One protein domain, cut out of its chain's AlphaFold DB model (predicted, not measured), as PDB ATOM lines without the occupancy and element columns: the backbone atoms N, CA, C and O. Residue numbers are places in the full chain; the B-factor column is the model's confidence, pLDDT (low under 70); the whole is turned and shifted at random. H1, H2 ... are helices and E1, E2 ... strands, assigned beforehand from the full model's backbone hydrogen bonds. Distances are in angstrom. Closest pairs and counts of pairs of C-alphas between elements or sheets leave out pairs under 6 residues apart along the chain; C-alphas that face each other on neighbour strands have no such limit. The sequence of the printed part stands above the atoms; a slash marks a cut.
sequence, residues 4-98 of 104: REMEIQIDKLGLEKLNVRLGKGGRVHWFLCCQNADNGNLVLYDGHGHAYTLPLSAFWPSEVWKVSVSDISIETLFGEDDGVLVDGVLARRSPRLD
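This is residues 4 to 98 of the 104 residues of an uncharacterized protein of Prevotella sp (UniProt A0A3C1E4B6). One antiparallel sheet curls and folds back on itself like part of an open barrel: a larger leaf, E1 to E4, faces a small leaf, E5 and E6, with E7 as the hinge. A short helix, H1, packs on the outside of the larger leaf by E1 and E2, and a wide loop, residues 56 to 73, joins E4 to E5. The printed part has 95 residues, with one named helix and then seven named strands, in sheet order E1, E2, E3, E4, E7, E6, E5. The class is mostly strand, though 47 residues, under half, are in named elements. The whole is compact, with a radius of gyration of the C-alphas of 12.7 A and spans of 37, 32 and 26 A.

H1, residues 4 to 12, begins at C-alpha 4 (60.766, 121.532, 145.612) and is 12.7 A long. E1, residues 16 to 22, is 18.2 A long; E2, residues 28 to 34, 17.1 A; E3, residues 41 to 46, 16.1 A; and E4, residues 51 to 55, 13.5 A. E5, residues 74 to 77, is 9.8 A long and E6, residues 83 to 86, 9.6 A. E7, residues 89 to 93, is 13.0 A long and ends at C-alpha 93 (80.889, 115.589, 153.353).

H1 is on the sheet at a height of 8.4 A, over none of its strands, but only just: 2 of its C-alphas fall on E1 and 2 on E2. Its closest C-alphas to E1 are those of Ile 10 and Lys 17, 7.7 A. In H1, 4 of 5 O i to N i+4 pairs are within hydrogen-bond range. E1 to E4 form a meander, each strand the antiparallel neighbour of the one before; within range are N 18 and O 32 at 2.9 A for E1 and E2, N 33 and O 43 at 2.8 A for E2 and E3, and N 44 and O 52 at 2.8 A for E3 and E4. E5 to E7 form a second meander, with N 85 and O 75 at 2.8 A for E5 and E6, and N 91 and O 84 at 2.8 A for E6 and E7. E4 to E7 make a Greek key, a meander of three whose last strand is the antiparallel neighbour of the strand before it: N 53 and O 92 are 2.8 A apart. E7 is staggered, pairing with E6 over residues 89 to 91 and with E4 over 92 to 93. The edge strands E1 and E5 are apart.

The farthest C-alphas, those of Gly 25 and Glu 63, are 37.6 A apart. The printed part has no cut. The link from E4 to E5 is long, 18 residues. Mean pLDDT of the printed part is 77.1; residues 37 to 39 and 58 to 83 are under 70.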
ATOM      1  N   ARG A   4      61.802 121.402 144.580       90.81
ATOM      2  CA  ARG A   4      60.766 121.532 145.612       90.81
ATOM      3  C   ARG A   4      60.935 120.549 146.779       90.81
ATOM      4  O   ARG A   4      60.655 120.909 147.916       90.81
ATOM      5  N   GLU A   5      61.378 119.322 146.506       91.56
ATOM      6  CA  GLU A   5      61.610 118.292 147.535       91.56
ATOM      7  C   GLU A   5      62.780 118.680 148.446       91.56
ATOM      8  O   GLU A   5      62.718 118.474 149.658       91.56
ATOM      9  N   MET A   6      63.829 119.265 147.860       92.81
ATOM     10  CA  MET A   6      64.991 119.747 148.602       92.81
ATOM     11  C   MET A   6      64.663 121.027 149.370       92.81
ATOM     12  O   MET A   6      64.971 121.105 150.552       92.81
ATOM     13  N   GLU A   7      63.979 121.995 148.751       93.12
ATOM     14  CA  GLU A   7      63.623 123.271 149.387       93.12
ATOM     15  C   GLU A   7      62.839 123.080 150.683       93.12
ATOM     16  O   GLU A   7      63.177 123.696 151.686       93.12
ATOM     17  N   ILE A   8      61.853 122.176 150.700       92.69
ATOM     18  CA  ILE A   8      61.064 121.881 151.907       92.69
ATOM     19  C   ILE A   8      61.958 121.419 153.064       92.69
ATOM     20  O   ILE A   8      61.694 121.733 154.223       92.69
ATOM     21  N   GLN A   9      62.994 120.636 152.773       92.94
ATOM     22  CA  GLN A   9      63.900 120.112 153.792       92.94
ATOM     23  C   GLN A   9      64.941 121.152 154.208       92.94
ATOM     24  O   GLN A   9      65.197 121.314 155.397       92.94
ATOM     25  N   ILE A  10      65.468 121.915 153.253       92.44
ATOM     26  CA  ILE A  10      66.378 123.041 153.490       92.44
ATOM     27  C   ILE A  10      65.705 124.098 154.382       92.44
ATOM     28  O   ILE A  10      66.316 124.571 155.340       92.44
ATOM     29  N   ASP A  11      64.426 124.395 154.139       91.19
ATOM     30  CA  ASP A  11      63.641 125.332 154.948       91.19
ATOM     31  C   ASP A  11      63.475 124.825 156.394       91.19
ATOM     32  O   ASP A  11      63.578 125.606 157.340       91.19
ATOM     33  N   LYS A  12      63.299 123.509 156.601       90.38
ATOM     34  CA  LYS A  12      63.268 122.896 157.947       90.38
ATOM     35  C   LYS A  12      64.610 122.980 158.670       90.38
ATOM     36  O   LYS A  12      64.633 123.053 159.895       90.38
ATOM     37  N   LEU A  13      65.712 122.957 157.923       89.38
ATOM     38  CA  LEU A  13      67.062 123.143 158.455       89.38
ATOM     39  C   LEU A  13      67.381 124.623 158.738       89.38
ATOM     40  O   LEU A  13      68.437 124.911 159.299       89.38
ATOM     41  N   GLY A  14      66.489 125.553 158.371       88.81
ATOM     42  CA  GLY A  14      66.672 126.990 158.580       88.81
ATOM     43  C   GLY A  14      67.804 127.584 157.742       88.81
ATOM     44  O   GLY A  14      68.416 128.568 158.150       88.81
ATOM     45  N   LEU A  15      68.123 126.962 156.606       89.75
ATOM     46  CA  LEU A  15      69.204 127.399 155.730       89.75
ATOM     47  C   LEU A  15      68.711 128.439 154.729       89.75
ATOM     48  O   LEU A  15      67.628 128.312 154.155       89.75
ATOM     49  N   GLU A  16      69.549 129.431 154.451       88.31
ATOM     50  CA  GLU A  16      69.285 130.393 153.390       88.31
ATOM     51  C   GLU A  16      69.633 129.780 152.032       88.31
ATOM     52  O   GLU A  16      70.724 129.244 151.835       88.31
ATOM     53  N   LYS A  17      68.700 129.844 151.081       89.31
ATOM     54  CA  LYS A  17      68.860 129.306 149.725       89.31
ATOM     55  C   LYS A  17      69.548 130.347 148.849       89.31
ATOM     56  O   LYS A  17      68.996 131.423 148.649       89.31
ATOM     57  N   LEU A  18      70.717 130.015 148.304       85.19
ATOM     58  CA  LEU A  18      71.511 130.955 147.508       85.19
ATOM     59  C   LEU A  18      71.333 130.736 146.006       85.19
ATOM     60  O   LEU A  18      71.022 131.670 145.271       85.19
ATOM     61  N   ASN A  19      71.549 129.509 145.528       85.50
ATOM     62  CA  ASN A  19      71.457 129.188 144.104       85.50
ATOM     63  C   ASN A  19      71.196 127.697 143.905       85.50
ATOM     64  O   ASN A  19      71.554 126.867 144.738       85.50
ATOM     65  N   VAL A  20      70.580 127.353 142.784       88.81
ATOM     66  CA  VAL A  20      70.315 125.978 142.390       88.81
ATOM     67  C   VAL A  20      70.598 125.823 140.908       88.81
ATOM     68  O   VAL A  20      70.132 126.602 140.076       88.81
ATOM     69  N   ARG A  21      71.320 124.759 140.560       88.38
ATOM     70  CA  ARG A  21      71.536 124.369 139.171       88.38
ATOM     71  C   ARG A  21      70.763 123.109 138.859       88.38
ATOM     72  O   ARG A  21      70.877 122.094 139.546       88.38
ATOM     73  N   LEU A  22      70.020 123.160 137.762       88.38
ATOM     74  CA  LEU A  22      69.303 122.008 137.237       88.38
ATOM     75  C   LEU A  22      70.182 121.226 136.264       88.38
ATOM     76  O   LEU A  22      70.892 121.795 135.434       88.38
ATOM     77  N   GLY A  23      70.116 119.906 136.382       83.62
ATOM     78  CA  GLY A  23      70.652 118.958 135.420       83.62
ATOM     79  C   GLY A  23      69.597 118.529 134.398       83.62
ATOM     80  O   GLY A  23      68.502 119.093 134.290       83.62
ATOM     81  N   LYS A  24      69.917 117.479 133.638       81.44
ATOM     82  CA  LYS A  24      68.987 116.889 132.665       81.44
ATOM     83  C   LYS A  24      67.730 116.351 133.363       81.44
ATOM     84  O   LYS A  24      67.800 115.779 134.448       81.44
ATOM     85  N   GLY A  25      66.573 116.525 132.722       82.75
ATOM     86  CA  GLY A  25      65.287 116.043 133.242       82.75
ATOM     87  C   GLY A  25      64.710 116.871 134.398       82.75
ATOM     88  O   GLY A  25      63.861 116.367 135.127       82.75
ATOM     89  N   GLY A  26      65.179 118.111 134.593       84.06
ATOM     90  CA  GLY A  26      64.655 119.025 135.618       84.06
ATOM     91  C   GLY A  26      65.001 118.628 137.056       84.06
ATOM     92  O   GLY A  26      64.410 119.147 138.001       84.06
ATOM     93  N   ARG A  27      65.941 117.694 137.232       87.38
ATOM     94  CA  ARG A  27      66.470 117.300 138.542       87.38
ATOM     95  C   ARG A  27      67.546 118.276 138.986       87.38
ATOM     96  O   ARG A  27      68.212 118.888 138.153       87.38
ATOM     97  N   VAL A  28      67.732 118.397 140.293       89.62
ATOM     98  CA  VAL A  28      68.836 119.181 140.845       89.62
ATOM     99  C   VAL A  28      70.152 118.520 140.447       89.62
ATOM    100  O   VAL A  28      70.314 117.312 140.593       89.62
ATOM    101  N   HIS A  29      71.063 119.312 139.888       87.69
ATOM    102  CA  HIS A  29      72.465 118.938 139.737       87.69
ATOM    103  C   HIS A  29      73.216 119.291 141.021       87.69
ATOM    104  O   HIS A  29      73.888 118.437 141.588       87.69
ATOM    105  N   TRP A  30      73.017 120.519 141.507       89.06
ATOM    106  CA  TRP A  30      73.454 120.947 142.830       89.06
ATOM    107  C   TRP A  30      72.582 122.081 143.378       89.06
ATOM    108  O   TRP A  30      71.947 122.813 142.613       89.06
ATOM    109  N   PHE A  31      72.569 122.237 144.700       91.00
ATOM    110  CA  PHE A  31      71.851 123.285 145.426       91.00
ATOM    111  C   PHE A  31      72.774 123.900 146.478       91.00
ATOM    112  O   PHE A  31      73.250 123.197 147.362       91.00
ATOM    113  N   LEU A  32      73.029 125.201 146.397       88.81
ATOM    114  CA  LEU A  32      73.864 125.925 147.346       88.81
ATOM    115  C   LEU A  32      73.012 126.688 148.367       88.81
ATOM    116  O   LEU A  32      72.102 127.446 148.014       88.81
ATOM    117  N   CYS A  33      73.360 126.512 149.634       89.62
ATOM    118  CA  CYS A  33      72.730 127.150 150.780       89.62
ATOM    119  C   CYS A  33      73.778 127.723 151.744       89.62
ATOM    120  O   CYS A  33      74.963 127.407 151.649       89.62
ATOM    121  N   CYS A  34      73.330 128.526 152.707       86.50
ATOM    122  CA  CYS A  34      74.163 129.078 153.772       86.50
ATOM    123  C   CYS A  34      73.526 128.857 155.152       86.50
ATOM    124  O   CYS A  34      72.338 129.114 155.355       86.50
ATOM    125  N   GLN A  35      74.327 128.399 156.115       80.38
ATOM    126  CA  GLN A  35      74.024 128.499 157.540       80.38
ATOM    127  C   GLN A  35      74.433 129.901 157.995       80.38
ATOM    128  O   GLN A  35      75.576 130.062 158.372       80.38
ATOM    129  N   ASN A  36      73.544 130.895 157.986       73.62
ATOM    130  CA  ASN A  36      73.830 132.276 158.420       73.62
ATOM    131  C   ASN A  36      74.837 133.058 157.538       73.62
ATOM    132  O   ASN A  36      76.048 132.819 157.569       73.62
ATOM    133  N   ALA A  37      74.320 134.057 156.814       62.16
ATOM    134  CA  ALA A  37      75.060 134.889 155.866       62.16
ATOM    135  C   ALA A  37      76.242 135.672 156.469       62.16
ATOM    136  O   ALA A  37      77.174 135.989 155.738       62.16
ATOM    137  N   ASP A  38      76.241 135.948 157.779       57.75
ATOM    138  CA  ASP A  38      77.278 136.780 158.402       57.75
ATOM    139  C   ASP A  38      78.596 136.039 158.679       57.75
ATOM    140  O   ASP A  38      79.644 136.679 158.720       57.75
ATOM    141  N   ASN A  39      78.570 134.721 158.943       60.59
ATOM    142  CA  ASN A  39      79.777 134.007 159.402       60.59
ATOM    143  C   ASN A  39      79.721 132.470 159.402       60.59
ATOM    144  O   ASN A  39      80.622 131.839 159.960       60.59
ATOM    145  N   GLY A  40      78.660 131.841 158.894       74.19
ATOM    146  CA  GLY A  40      78.562 130.389 159.022       74.19
ATOM    147  C   GLY A  40      79.133 129.622 157.839       74.19
ATOM    148  O   GLY A  40      80.127 130.013 157.234       74.19
ATOM    149  N   ASN A  41      78.564 128.452 157.572       84.25
ATOM    150  CA  ASN A  41      79.075 127.542 156.555       84.25
ATOM    151  C   ASN A  41      78.200 127.595 155.310       84.25
ATOM    152  O   ASN A  41      76.970 127.605 155.399       84.25
ATOM    153  N   LEU A  42      78.840 127.530 154.149       87.44
ATOM    154  CA  LEU A  42      78.157 127.150 152.926       87.44
ATOM    155  C   LEU A  42      77.835 125.658 152.988       87.44
ATOM    156  O   LEU A  42      78.637 124.850 153.463       87.44
ATOM    157  N   VAL A  43      76.652 125.310 152.500       90.44
ATOM    158  CA  VAL A  43      76.171 123.936 152.390       90.44
ATOM    159  C   VAL A  43      75.798 123.693 150.940       90.44
ATOM    160  O   VAL A  43      74.855 124.285 150.423       90.44
ATOM    161  N   LEU A  44      76.555 122.831 150.278       90.62
ATOM    162  CA  LEU A  44      76.271 122.367 148.936       90.62
ATOM    163  C   LEU A  44      75.574 121.013 149.008       90.62
ATOM    164  O   LEU A  44      76.099 120.077 149.601       90.62
ATOM    165  N   TYR A  45      74.432 120.898 148.355       91.56
ATOM    166  CA  TYR A  45      73.749 119.636 148.143       91.56
ATOM    167  C   TYR A  45      73.955 119.157 146.715       91.56
ATOM    168  O   TYR A  45      73.785 119.937 145.778       91.56
ATOM    169  N   ASP A  46      74.271 117.879 146.533       89.31
ATOM    170  CA  ASP A  46      74.221 117.256 145.211       89.31
ATOM    171  C   ASP A  46      72.778 116.876 144.815       89.31
ATOM    172  O   ASP A  46      71.816 117.036 145.573       89.31
ATOM    173  N   GLY A  47      72.611 116.344 143.603       87.62
ATOM    174  CA  GLY A  47      71.313 115.878 143.109       87.62
ATOM    175  C   GLY A  47      70.690 114.707 143.879       87.62
ATOM    176  O   GLY A  47      69.514 114.403 143.650       87.62
ATOM    177  N   HIS A  48      71.438 114.056 144.771       88.69
ATOM    178  CA  HIS A  48      70.988 112.967 145.639       88.69
ATOM    179  C   HIS A  48      70.623 113.442 147.051       88.69
ATOM    180  O   HIS A  48      70.087 112.650 147.817       88.69
ATOM    181  N   GLY A  49      70.859 114.717 147.381       90.12
ATOM    182  CA  GLY A  49      70.606 115.261 148.714       90.12
ATOM    183  C   GLY A  49      71.797 115.153 149.662       90.12
ATOM    184  O   GLY A  49      71.670 115.511 150.831       90.12
ATOM    185  N   HIS A  50      72.958 114.710 149.182       91.19
ATOM    186  CA  HIS A  50      74.166 114.653 149.990       91.19
ATOM    187  C   HIS A  50      74.696 116.055 150.266       91.19
ATOM    188  O   HIS A  50      74.956 116.815 149.334       91.19
ATOM    189  N   ALA A  51      74.909 116.372 151.539       91.38
ATOM    190  CA  ALA A  51      75.438 117.662 151.956       91.38
ATOM    191  C   ALA A  51      76.974 117.696 152.005       91.38
ATOM    192  O   ALA A  51      77.632 116.792 152.535       91.38
ATOM    193  N   TYR A  52      77.549 118.799 151.549       89.69
ATOM    194  CA  TYR A  52      78.965 119.123 151.646       89.69
ATOM    195  C   TYR A  52      79.102 120.522 152.228       89.69
ATOM    196  O   TYR A  52      78.440 121.451 151.780       89.69
ATOM    197  N   THR A  53      79.939 120.684 153.245       88.75
ATOM    198  CA  THR A  53      80.100 121.954 153.951       88.75
ATOM    199  C   THR A  53      81.485 122.524 153.744       88.75
ATOM    200  O   THR A  53      82.478 121.792 153.805       88.75
ATOM    201  N   LEU A  54      81.542 123.838 153.591       85.75
ATOM    202  CA  LEU A  54      82.775 124.605 153.579       85.75
ATOM    203  C   LEU A  54      82.592 125.916 154.355       85.75
ATOM    204  O   LEU A  54      81.491 126.476 154.348       85.75
ATOM    205  N   PRO A  55      83.639 126.417 155.031       82.56
ATOM    206  CA  PRO A  55      83.572 127.707 155.702       82.56
ATOM    207  C   PRO A  55      83.321 128.821 154.687       82.56
ATOM    208  O   PRO A  55      84.018 128.895 153.676       82.56
ATOM    209  N   LEU A  56      82.384 129.726 154.978       74.56
ATOM    210  CA  LEU A  56      82.132 130.914 154.153       74.56
ATOM    211  C   LEU A  56      83.406 131.757 153.966       74.56
ATOM    212  O   LEU A  56      83.685 132.260 152.880       74.56
ATOM    213  N   SER A  57      84.229 131.826 155.015       71.50
ATOM    214  CA  SER A  57      85.526 132.511 155.026       71.50
ATOM    215  C   SER A  57      86.562 131.920 154.069       71.50
ATOM    216  O   SER A  57      87.514 132.608 153.713       71.50
ATOM    217  N   ALA A  58      86.399 130.662 153.648       67.75
ATOM    218  CA  ALA A  58      87.274 130.049 152.653       67.75
ATOM    219  C   ALA A  58      86.943 130.517 151.225       67.75
ATOM    220  O   ALA A  58      87.779 130.387 150.340       67.75
ATOM    221  N   PHE A  59      85.743 131.067 151.020       63.06
ATOM    222  CA  PHE A  59      85.236 131.513 149.724       63.06
ATOM    223  C   PHE A  59      85.293 133.031 149.553       63.06
ATOM    224  O   PHE A  59      85.558 133.537 148.464       63.06
ATOM    225  N   TRP A  60      85.042 133.768 150.638       64.00
ATOM    226  CA  TRP A  60      84.891 135.216 150.595       64.00
ATOM    227  C   TRP A  60      85.788 135.905 151.629       64.00
ATOM    228  O   TRP A  60      85.502 135.837 152.828       64.00
ATOM    229  N   PRO A  61      86.852 136.622 151.208       51.22
ATOM    230  CA  PRO A  61      87.423 137.654 152.060       51.22
ATOM    231  C   PRO A  61      86.324 138.693 152.321       51.22
ATOM    232  O   PRO A  61      85.574 139.063 151.419       51.22
ATOM    233  N   SER A  62      86.218 139.115 153.576       49.22
ATOM    234  CA  SER A  62      85.093 139.756 154.276       49.22
ATOM    235  C   SER A  62      84.406 140.992 153.654       49.22
ATOM    236  O   SER A  62      83.565 141.594 154.315       49.22
ATOM    237  N   GLU A  63      84.715 141.405 152.425       44.47
ATOM    238  CA  GLU A  63      84.274 142.685 151.849       44.47
ATOM    239  C   GLU A  63      83.370 142.581 150.608       44.47
ATOM    240  O   GLU A  63      82.857 143.603 150.149       44.47
ATOM    241  N   VAL A  64      83.106 141.389 150.058       46.28
ATOM    242  CA  VAL A  64      82.347 141.272 148.794       46.28
ATOM    243  C   VAL A  64      81.184 140.290 148.904       46.28
ATOM    244  O   VAL A  64      81.228 139.164 148.431       46.28
ATOM    245  N   TRP A  65      80.068 140.782 149.438       45.69
ATOM    246  CA  TRP A  65      78.767 140.095 149.470       45.69
ATOM    247  C   TRP A  65      78.051 140.079 148.102       45.69
ATOM    248  O   TRP A  65      76.889 139.700 147.991       45.69
ATOM    249  N   LYS A  66      78.722 140.559 147.046       44.41
ATOM    250  CA  LYS A  66      78.178 140.750 145.693       44.41
ATOM    251  C   LYS A  66      78.873 139.886 144.639       44.41
ATOM    252  O   LYS A  66      78.859 140.240 143.462       44.41
ATOM    253  N   VAL A  67      79.485 138.769 145.026       46.28
ATOM    254  CA  VAL A  67      79.854 137.770 144.019       46.28
ATOM    255  C   VAL A  67      78.562 137.122 143.543       46.28
ATOM    256  O   VAL A  67      77.814 136.528 144.318       46.28
ATOM    257  N   SER A  68      78.265 137.312 142.261       50.94
ATOM    258  CA  SER A  68      77.148 136.660 141.599       50.94
ATOM    259  C   SER A  68      77.336 135.153 141.756       50.94
ATOM    260  O   SER A  68      78.264 134.577 141.197       50.94
ATOM    261  N   VAL A  69      76.449 134.498 142.508       53.94
ATOM    262  CA  VAL A  69      76.458 133.035 142.714       53.94
ATOM    263  C   VAL A  69      76.392 132.271 141.370       53.94
ATOM    264  O   VAL A  69      76.649 131.074 141.302       53.94
ATOM    265  N   SER A  70      76.073 132.985 140.285       52.03
ATOM    266  CA  SER A  70      76.125 132.563 138.882       52.03
ATOM    267  C   SER A  70      77.501 132.078 138.403       52.03
ATOM    268  O   SER A  70      77.539 131.263 137.485       52.03
ATOM    269  N   ASP A  71      78.599 132.558 138.997       59.31
ATOM    270  CA  ASP A  71      79.974 132.284 138.542       59.31
ATOM    271  C   ASP A  71      80.684 131.183 139.352       59.31
ATOM    272  O   ASP A  71      81.859 130.904 139.128       59.31
ATOM    273  N   ILE A  72      79.983 130.526 140.284       65.31
ATOM    274  CA  ILE A  72      80.574 129.465 141.106       65.31
ATOM    275  C   ILE A  72      80.865 128.226 140.250       65.31
ATOM    276  O   ILE A  72      79.954 127.583 139.712       65.31
ATOM    277  N   SER A  73      82.145 127.862 140.172       68.00
ATOM    278  CA  SER A  73      82.591 126.594 139.599       68.00
ATOM    279  C   SER A  73      82.427 125.470 140.628       68.00
ATOM    280  O   SER A  73      82.747 125.630 141.804       68.00
ATOM    281  N   ILE A  74      81.857 124.338 140.207       68.44
ATOM    282  CA  ILE A  74      81.684 123.156 141.062       68.44
ATOM    283  C   ILE A  74      82.272 121.955 140.338       68.44
ATOM    284  O   ILE A  74      81.801 121.600 139.254       68.44
ATOM    285  N   GLU A  75      83.272 121.329 140.951       69.94
ATOM    286  CA  GLU A  75      83.971 120.160 140.424       69.94
ATOM    287  C   GLU A  75      83.890 119.020 141.441       69.94
ATOM    288  O   GLU A  75      84.198 119.190 142.617       69.94
ATOM    289  N   THR A  76      83.463 117.839 141.011       62.22
ATOM    290  CA  THR A  76      83.490 116.643 141.860       62.22
ATOM    291  C   THR A  76      84.853 115.979 141.745       62.22
ATOM    292  O   THR A  76      85.252 115.590 140.644       62.22
ATOM    293  N   LEU A  77      85.545 115.815 142.870       58.50
ATOM    294  CA  LEU A  77      86.744 114.993 142.943       58.50
ATOM    295  C   LEU A  77      86.315 113.543 143.166       58.50
ATOM    296  O   LEU A  77      85.601 113.244 144.117       58.50
ATOM    297  N   PHE A  78      86.741 112.656 142.271       48.97
ATOM    298  CA  PHE A  78      86.569 111.213 142.422       48.97
ATOM    299  C   PHE A  78      87.931 110.619 142.829       48.97
ATOM    300  O   PHE A  78      88.870 110.684 142.031       48.97
ATOM    301  N   GLY A  79      88.073 110.087 144.054       52.59
ATOM    302  CA  GLY A  79      89.358 109.596 144.593       52.59
ATOM    303  C   GLY A  79      89.337 109.279 146.101       52.59
ATOM    304  O   GLY A  79      88.272 109.172 146.687       52.59
ATOM    305  N   GLU A  80      90.508 109.120 146.742       45.78
ATOM    306  CA  GLU A  80      90.622 108.828 148.195       45.78
ATOM    307  C   GLU A  80      90.037 109.934 149.099       45.78
ATOM    308  O   GLU A  80      89.586 109.650 150.209       45.78
ATOM    309  N   ASP A  81      89.986 111.171 148.603       54.28
ATOM    310  CA  ASP A  81      89.307 112.308 149.225       54.28
ATOM    311  C   ASP A  81      88.016 112.620 148.449       54.28
ATOM    312  O   ASP A  81      87.950 113.590 147.691       54.28
ATOM    313  N   ASP A  82      86.992 111.774 148.607       60.34
ATOM    314  CA  ASP A  82      85.653 112.035 148.068       60.34
ATOM    315  C   ASP A  82      85.157 113.404 148.565       60.34
ATOM    316  O   ASP A  82      84.863 113.616 149.749       60.34
ATOM    317  N   GLY A  83      85.073 114.363 147.647       63.88
ATOM    318  CA  GLY A  83      84.787 115.747 147.984       63.88
ATOM    319  C   GLY A  83      84.357 116.562 146.779       63.88
ATOM    320  O   GLY A  83      84.547 116.185 145.622       63.88
ATOM    321  N   VAL A  84      83.745 117.704 147.063       71.81
ATOM    322  CA  VAL A  84      83.311 118.634 146.025       71.81
ATOM    323  C   VAL A  84      84.144 119.892 146.150       71.81
ATOM    324  O   VAL A  84      84.162 120.517 147.206       71.81
ATOM    325  N   LEU A  85      84.845 120.264 145.087       72.44
ATOM    326  CA  LEU A  85      85.460 121.575 144.991       72.44
ATOM    327  C   LEU A  85      84.380 122.579 144.624       72.44
ATOM    328  O   LEU A  85      83.667 122.420 143.634       72.44
ATOM    329  N   VAL A  86      84.286 123.622 145.426       73.75
ATOM    330  CA  VAL A  86      83.508 124.814 145.124       73.75
ATOM    331  C   VAL A  86      84.556 125.903 144.920       73.75
ATOM    332  O   VAL A  86      85.310 126.192 145.843       73.75
ATOM    333  N   ASP A  87      84.688 126.415 143.701       73.81
ATOM    334  CA  ASP A  87      85.704 127.402 143.293       73.81
ATOM    335  C   ASP A  87      87.133 127.094 143.772       73.81
ATOM    336  O   ASP A  87      87.851 127.931 144.313       73.81
ATOM    337  N   GLY A  88      87.537 125.829 143.621       73.06
ATOM    338  CA  GLY A  88      88.854 125.339 144.043       73.06
ATOM    339  C   GLY A  88      89.001 125.069 145.547       73.06
ATOM    340  O   GLY A  88      90.048 124.584 145.974       73.06
ATOM    341  N   VAL A  89      87.966 125.313 146.356       79.44
ATOM    342  CA  VAL A  89      87.942 125.027 147.797       79.44
ATOM    343  C   VAL A  89      87.230 123.707 148.071       79.44
ATOM    344  O   VAL A  89      86.086 123.501 147.671       79.44
ATOM    345  N   LEU A  90      87.887 122.816 148.815       81.31
ATOM    346  CA  LEU A  90      87.332 121.512 149.168       81.31
ATOM    347  C   LEU A  90      86.194 121.628 150.191       81.31
ATOM    348  O   LEU A  90      86.418 121.916 151.370       81.31
ATOM    349  N   ALA A  91      84.979 121.319 149.747       84.19
ATOM    350  CA  ALA A  91      83.832 121.077 150.602       84.19
ATOM    351  C   ALA A  91      83.842 119.629 151.100       84.19
ATOM    352  O   ALA A  91      83.995 118.674 150.334       84.19
ATOM    353  N   ARG A  92      83.655 119.464 152.412       85.94
ATOM    354  CA  ARG A  92      83.691 118.157 153.074       85.94
ATOM    355  C   ARG A  92      82.297 117.603 153.269       85.94
ATOM    356  O   ARG A  92      81.383 118.341 153.625       85.94
ATOM    357  N   ARG A  93      82.149 116.291 153.120       87.69
ATOM    358  CA  ARG A  93      80.889 115.589 153.353       87.69
ATOM    359  C   ARG A  93      80.361 115.837 154.774       87.69
ATOM    360  O   ARG A  93      81.089 115.667 155.748       87.69
ATOM    361  N   SER A  94      79.084 116.195 154.896       88.75
ATOM    362  CA  SER A  94      78.397 116.400 156.177       88.75
ATOM    363  C   SER A  94      77.109 115.569 156.251       88.75
ATOM    364  O   SER A  94      76.019 116.097 156.039       88.75
ATOM    365  N   PRO A  95      77.193 114.268 156.591       87.88
ATOM    366  CA  PRO A  95      76.033 113.370 156.575       87.88
ATOM    367  C   PRO A  95      74.876 113.794 157.492       87.88
ATOM    368  O   PRO A  95      73.733 113.403 157.297       87.88
ATOM    369  N   ARG A  96      75.155 114.619 158.511       87.38
ATOM    370  CA  ARG A  96      74.137 115.133 159.446       87.38
ATOM    371  C   ARG A  96      73.160 116.118 158.807       87.38
ATOM    372  O   ARG A  96      72.116 116.373 159.395       87.38
ATOM    373  N   LEU A  97      73.531 116.709 157.674       89.56
ATOM    374  CA  LEU A  97      72.709 117.669 156.941       89.56
ATOM    375  C   LEU A  97      72.040 117.036 155.720       89.56
ATOM    376  O   LEU A  97      71.372 117.750 154.987       89.56
ATOM    377  N   ASP A  98      72.216 115.734 155.490       91.69
ATOM    378  CA  ASP A  98      71.661 115.071 154.315       91.69
ATOM    379  C   ASP A  98      70.154 115.226 154.213       91.69
ATOM    380  O   ASP A  98      69.414 115.081 155.188       91.69
TER     381      ASP A  98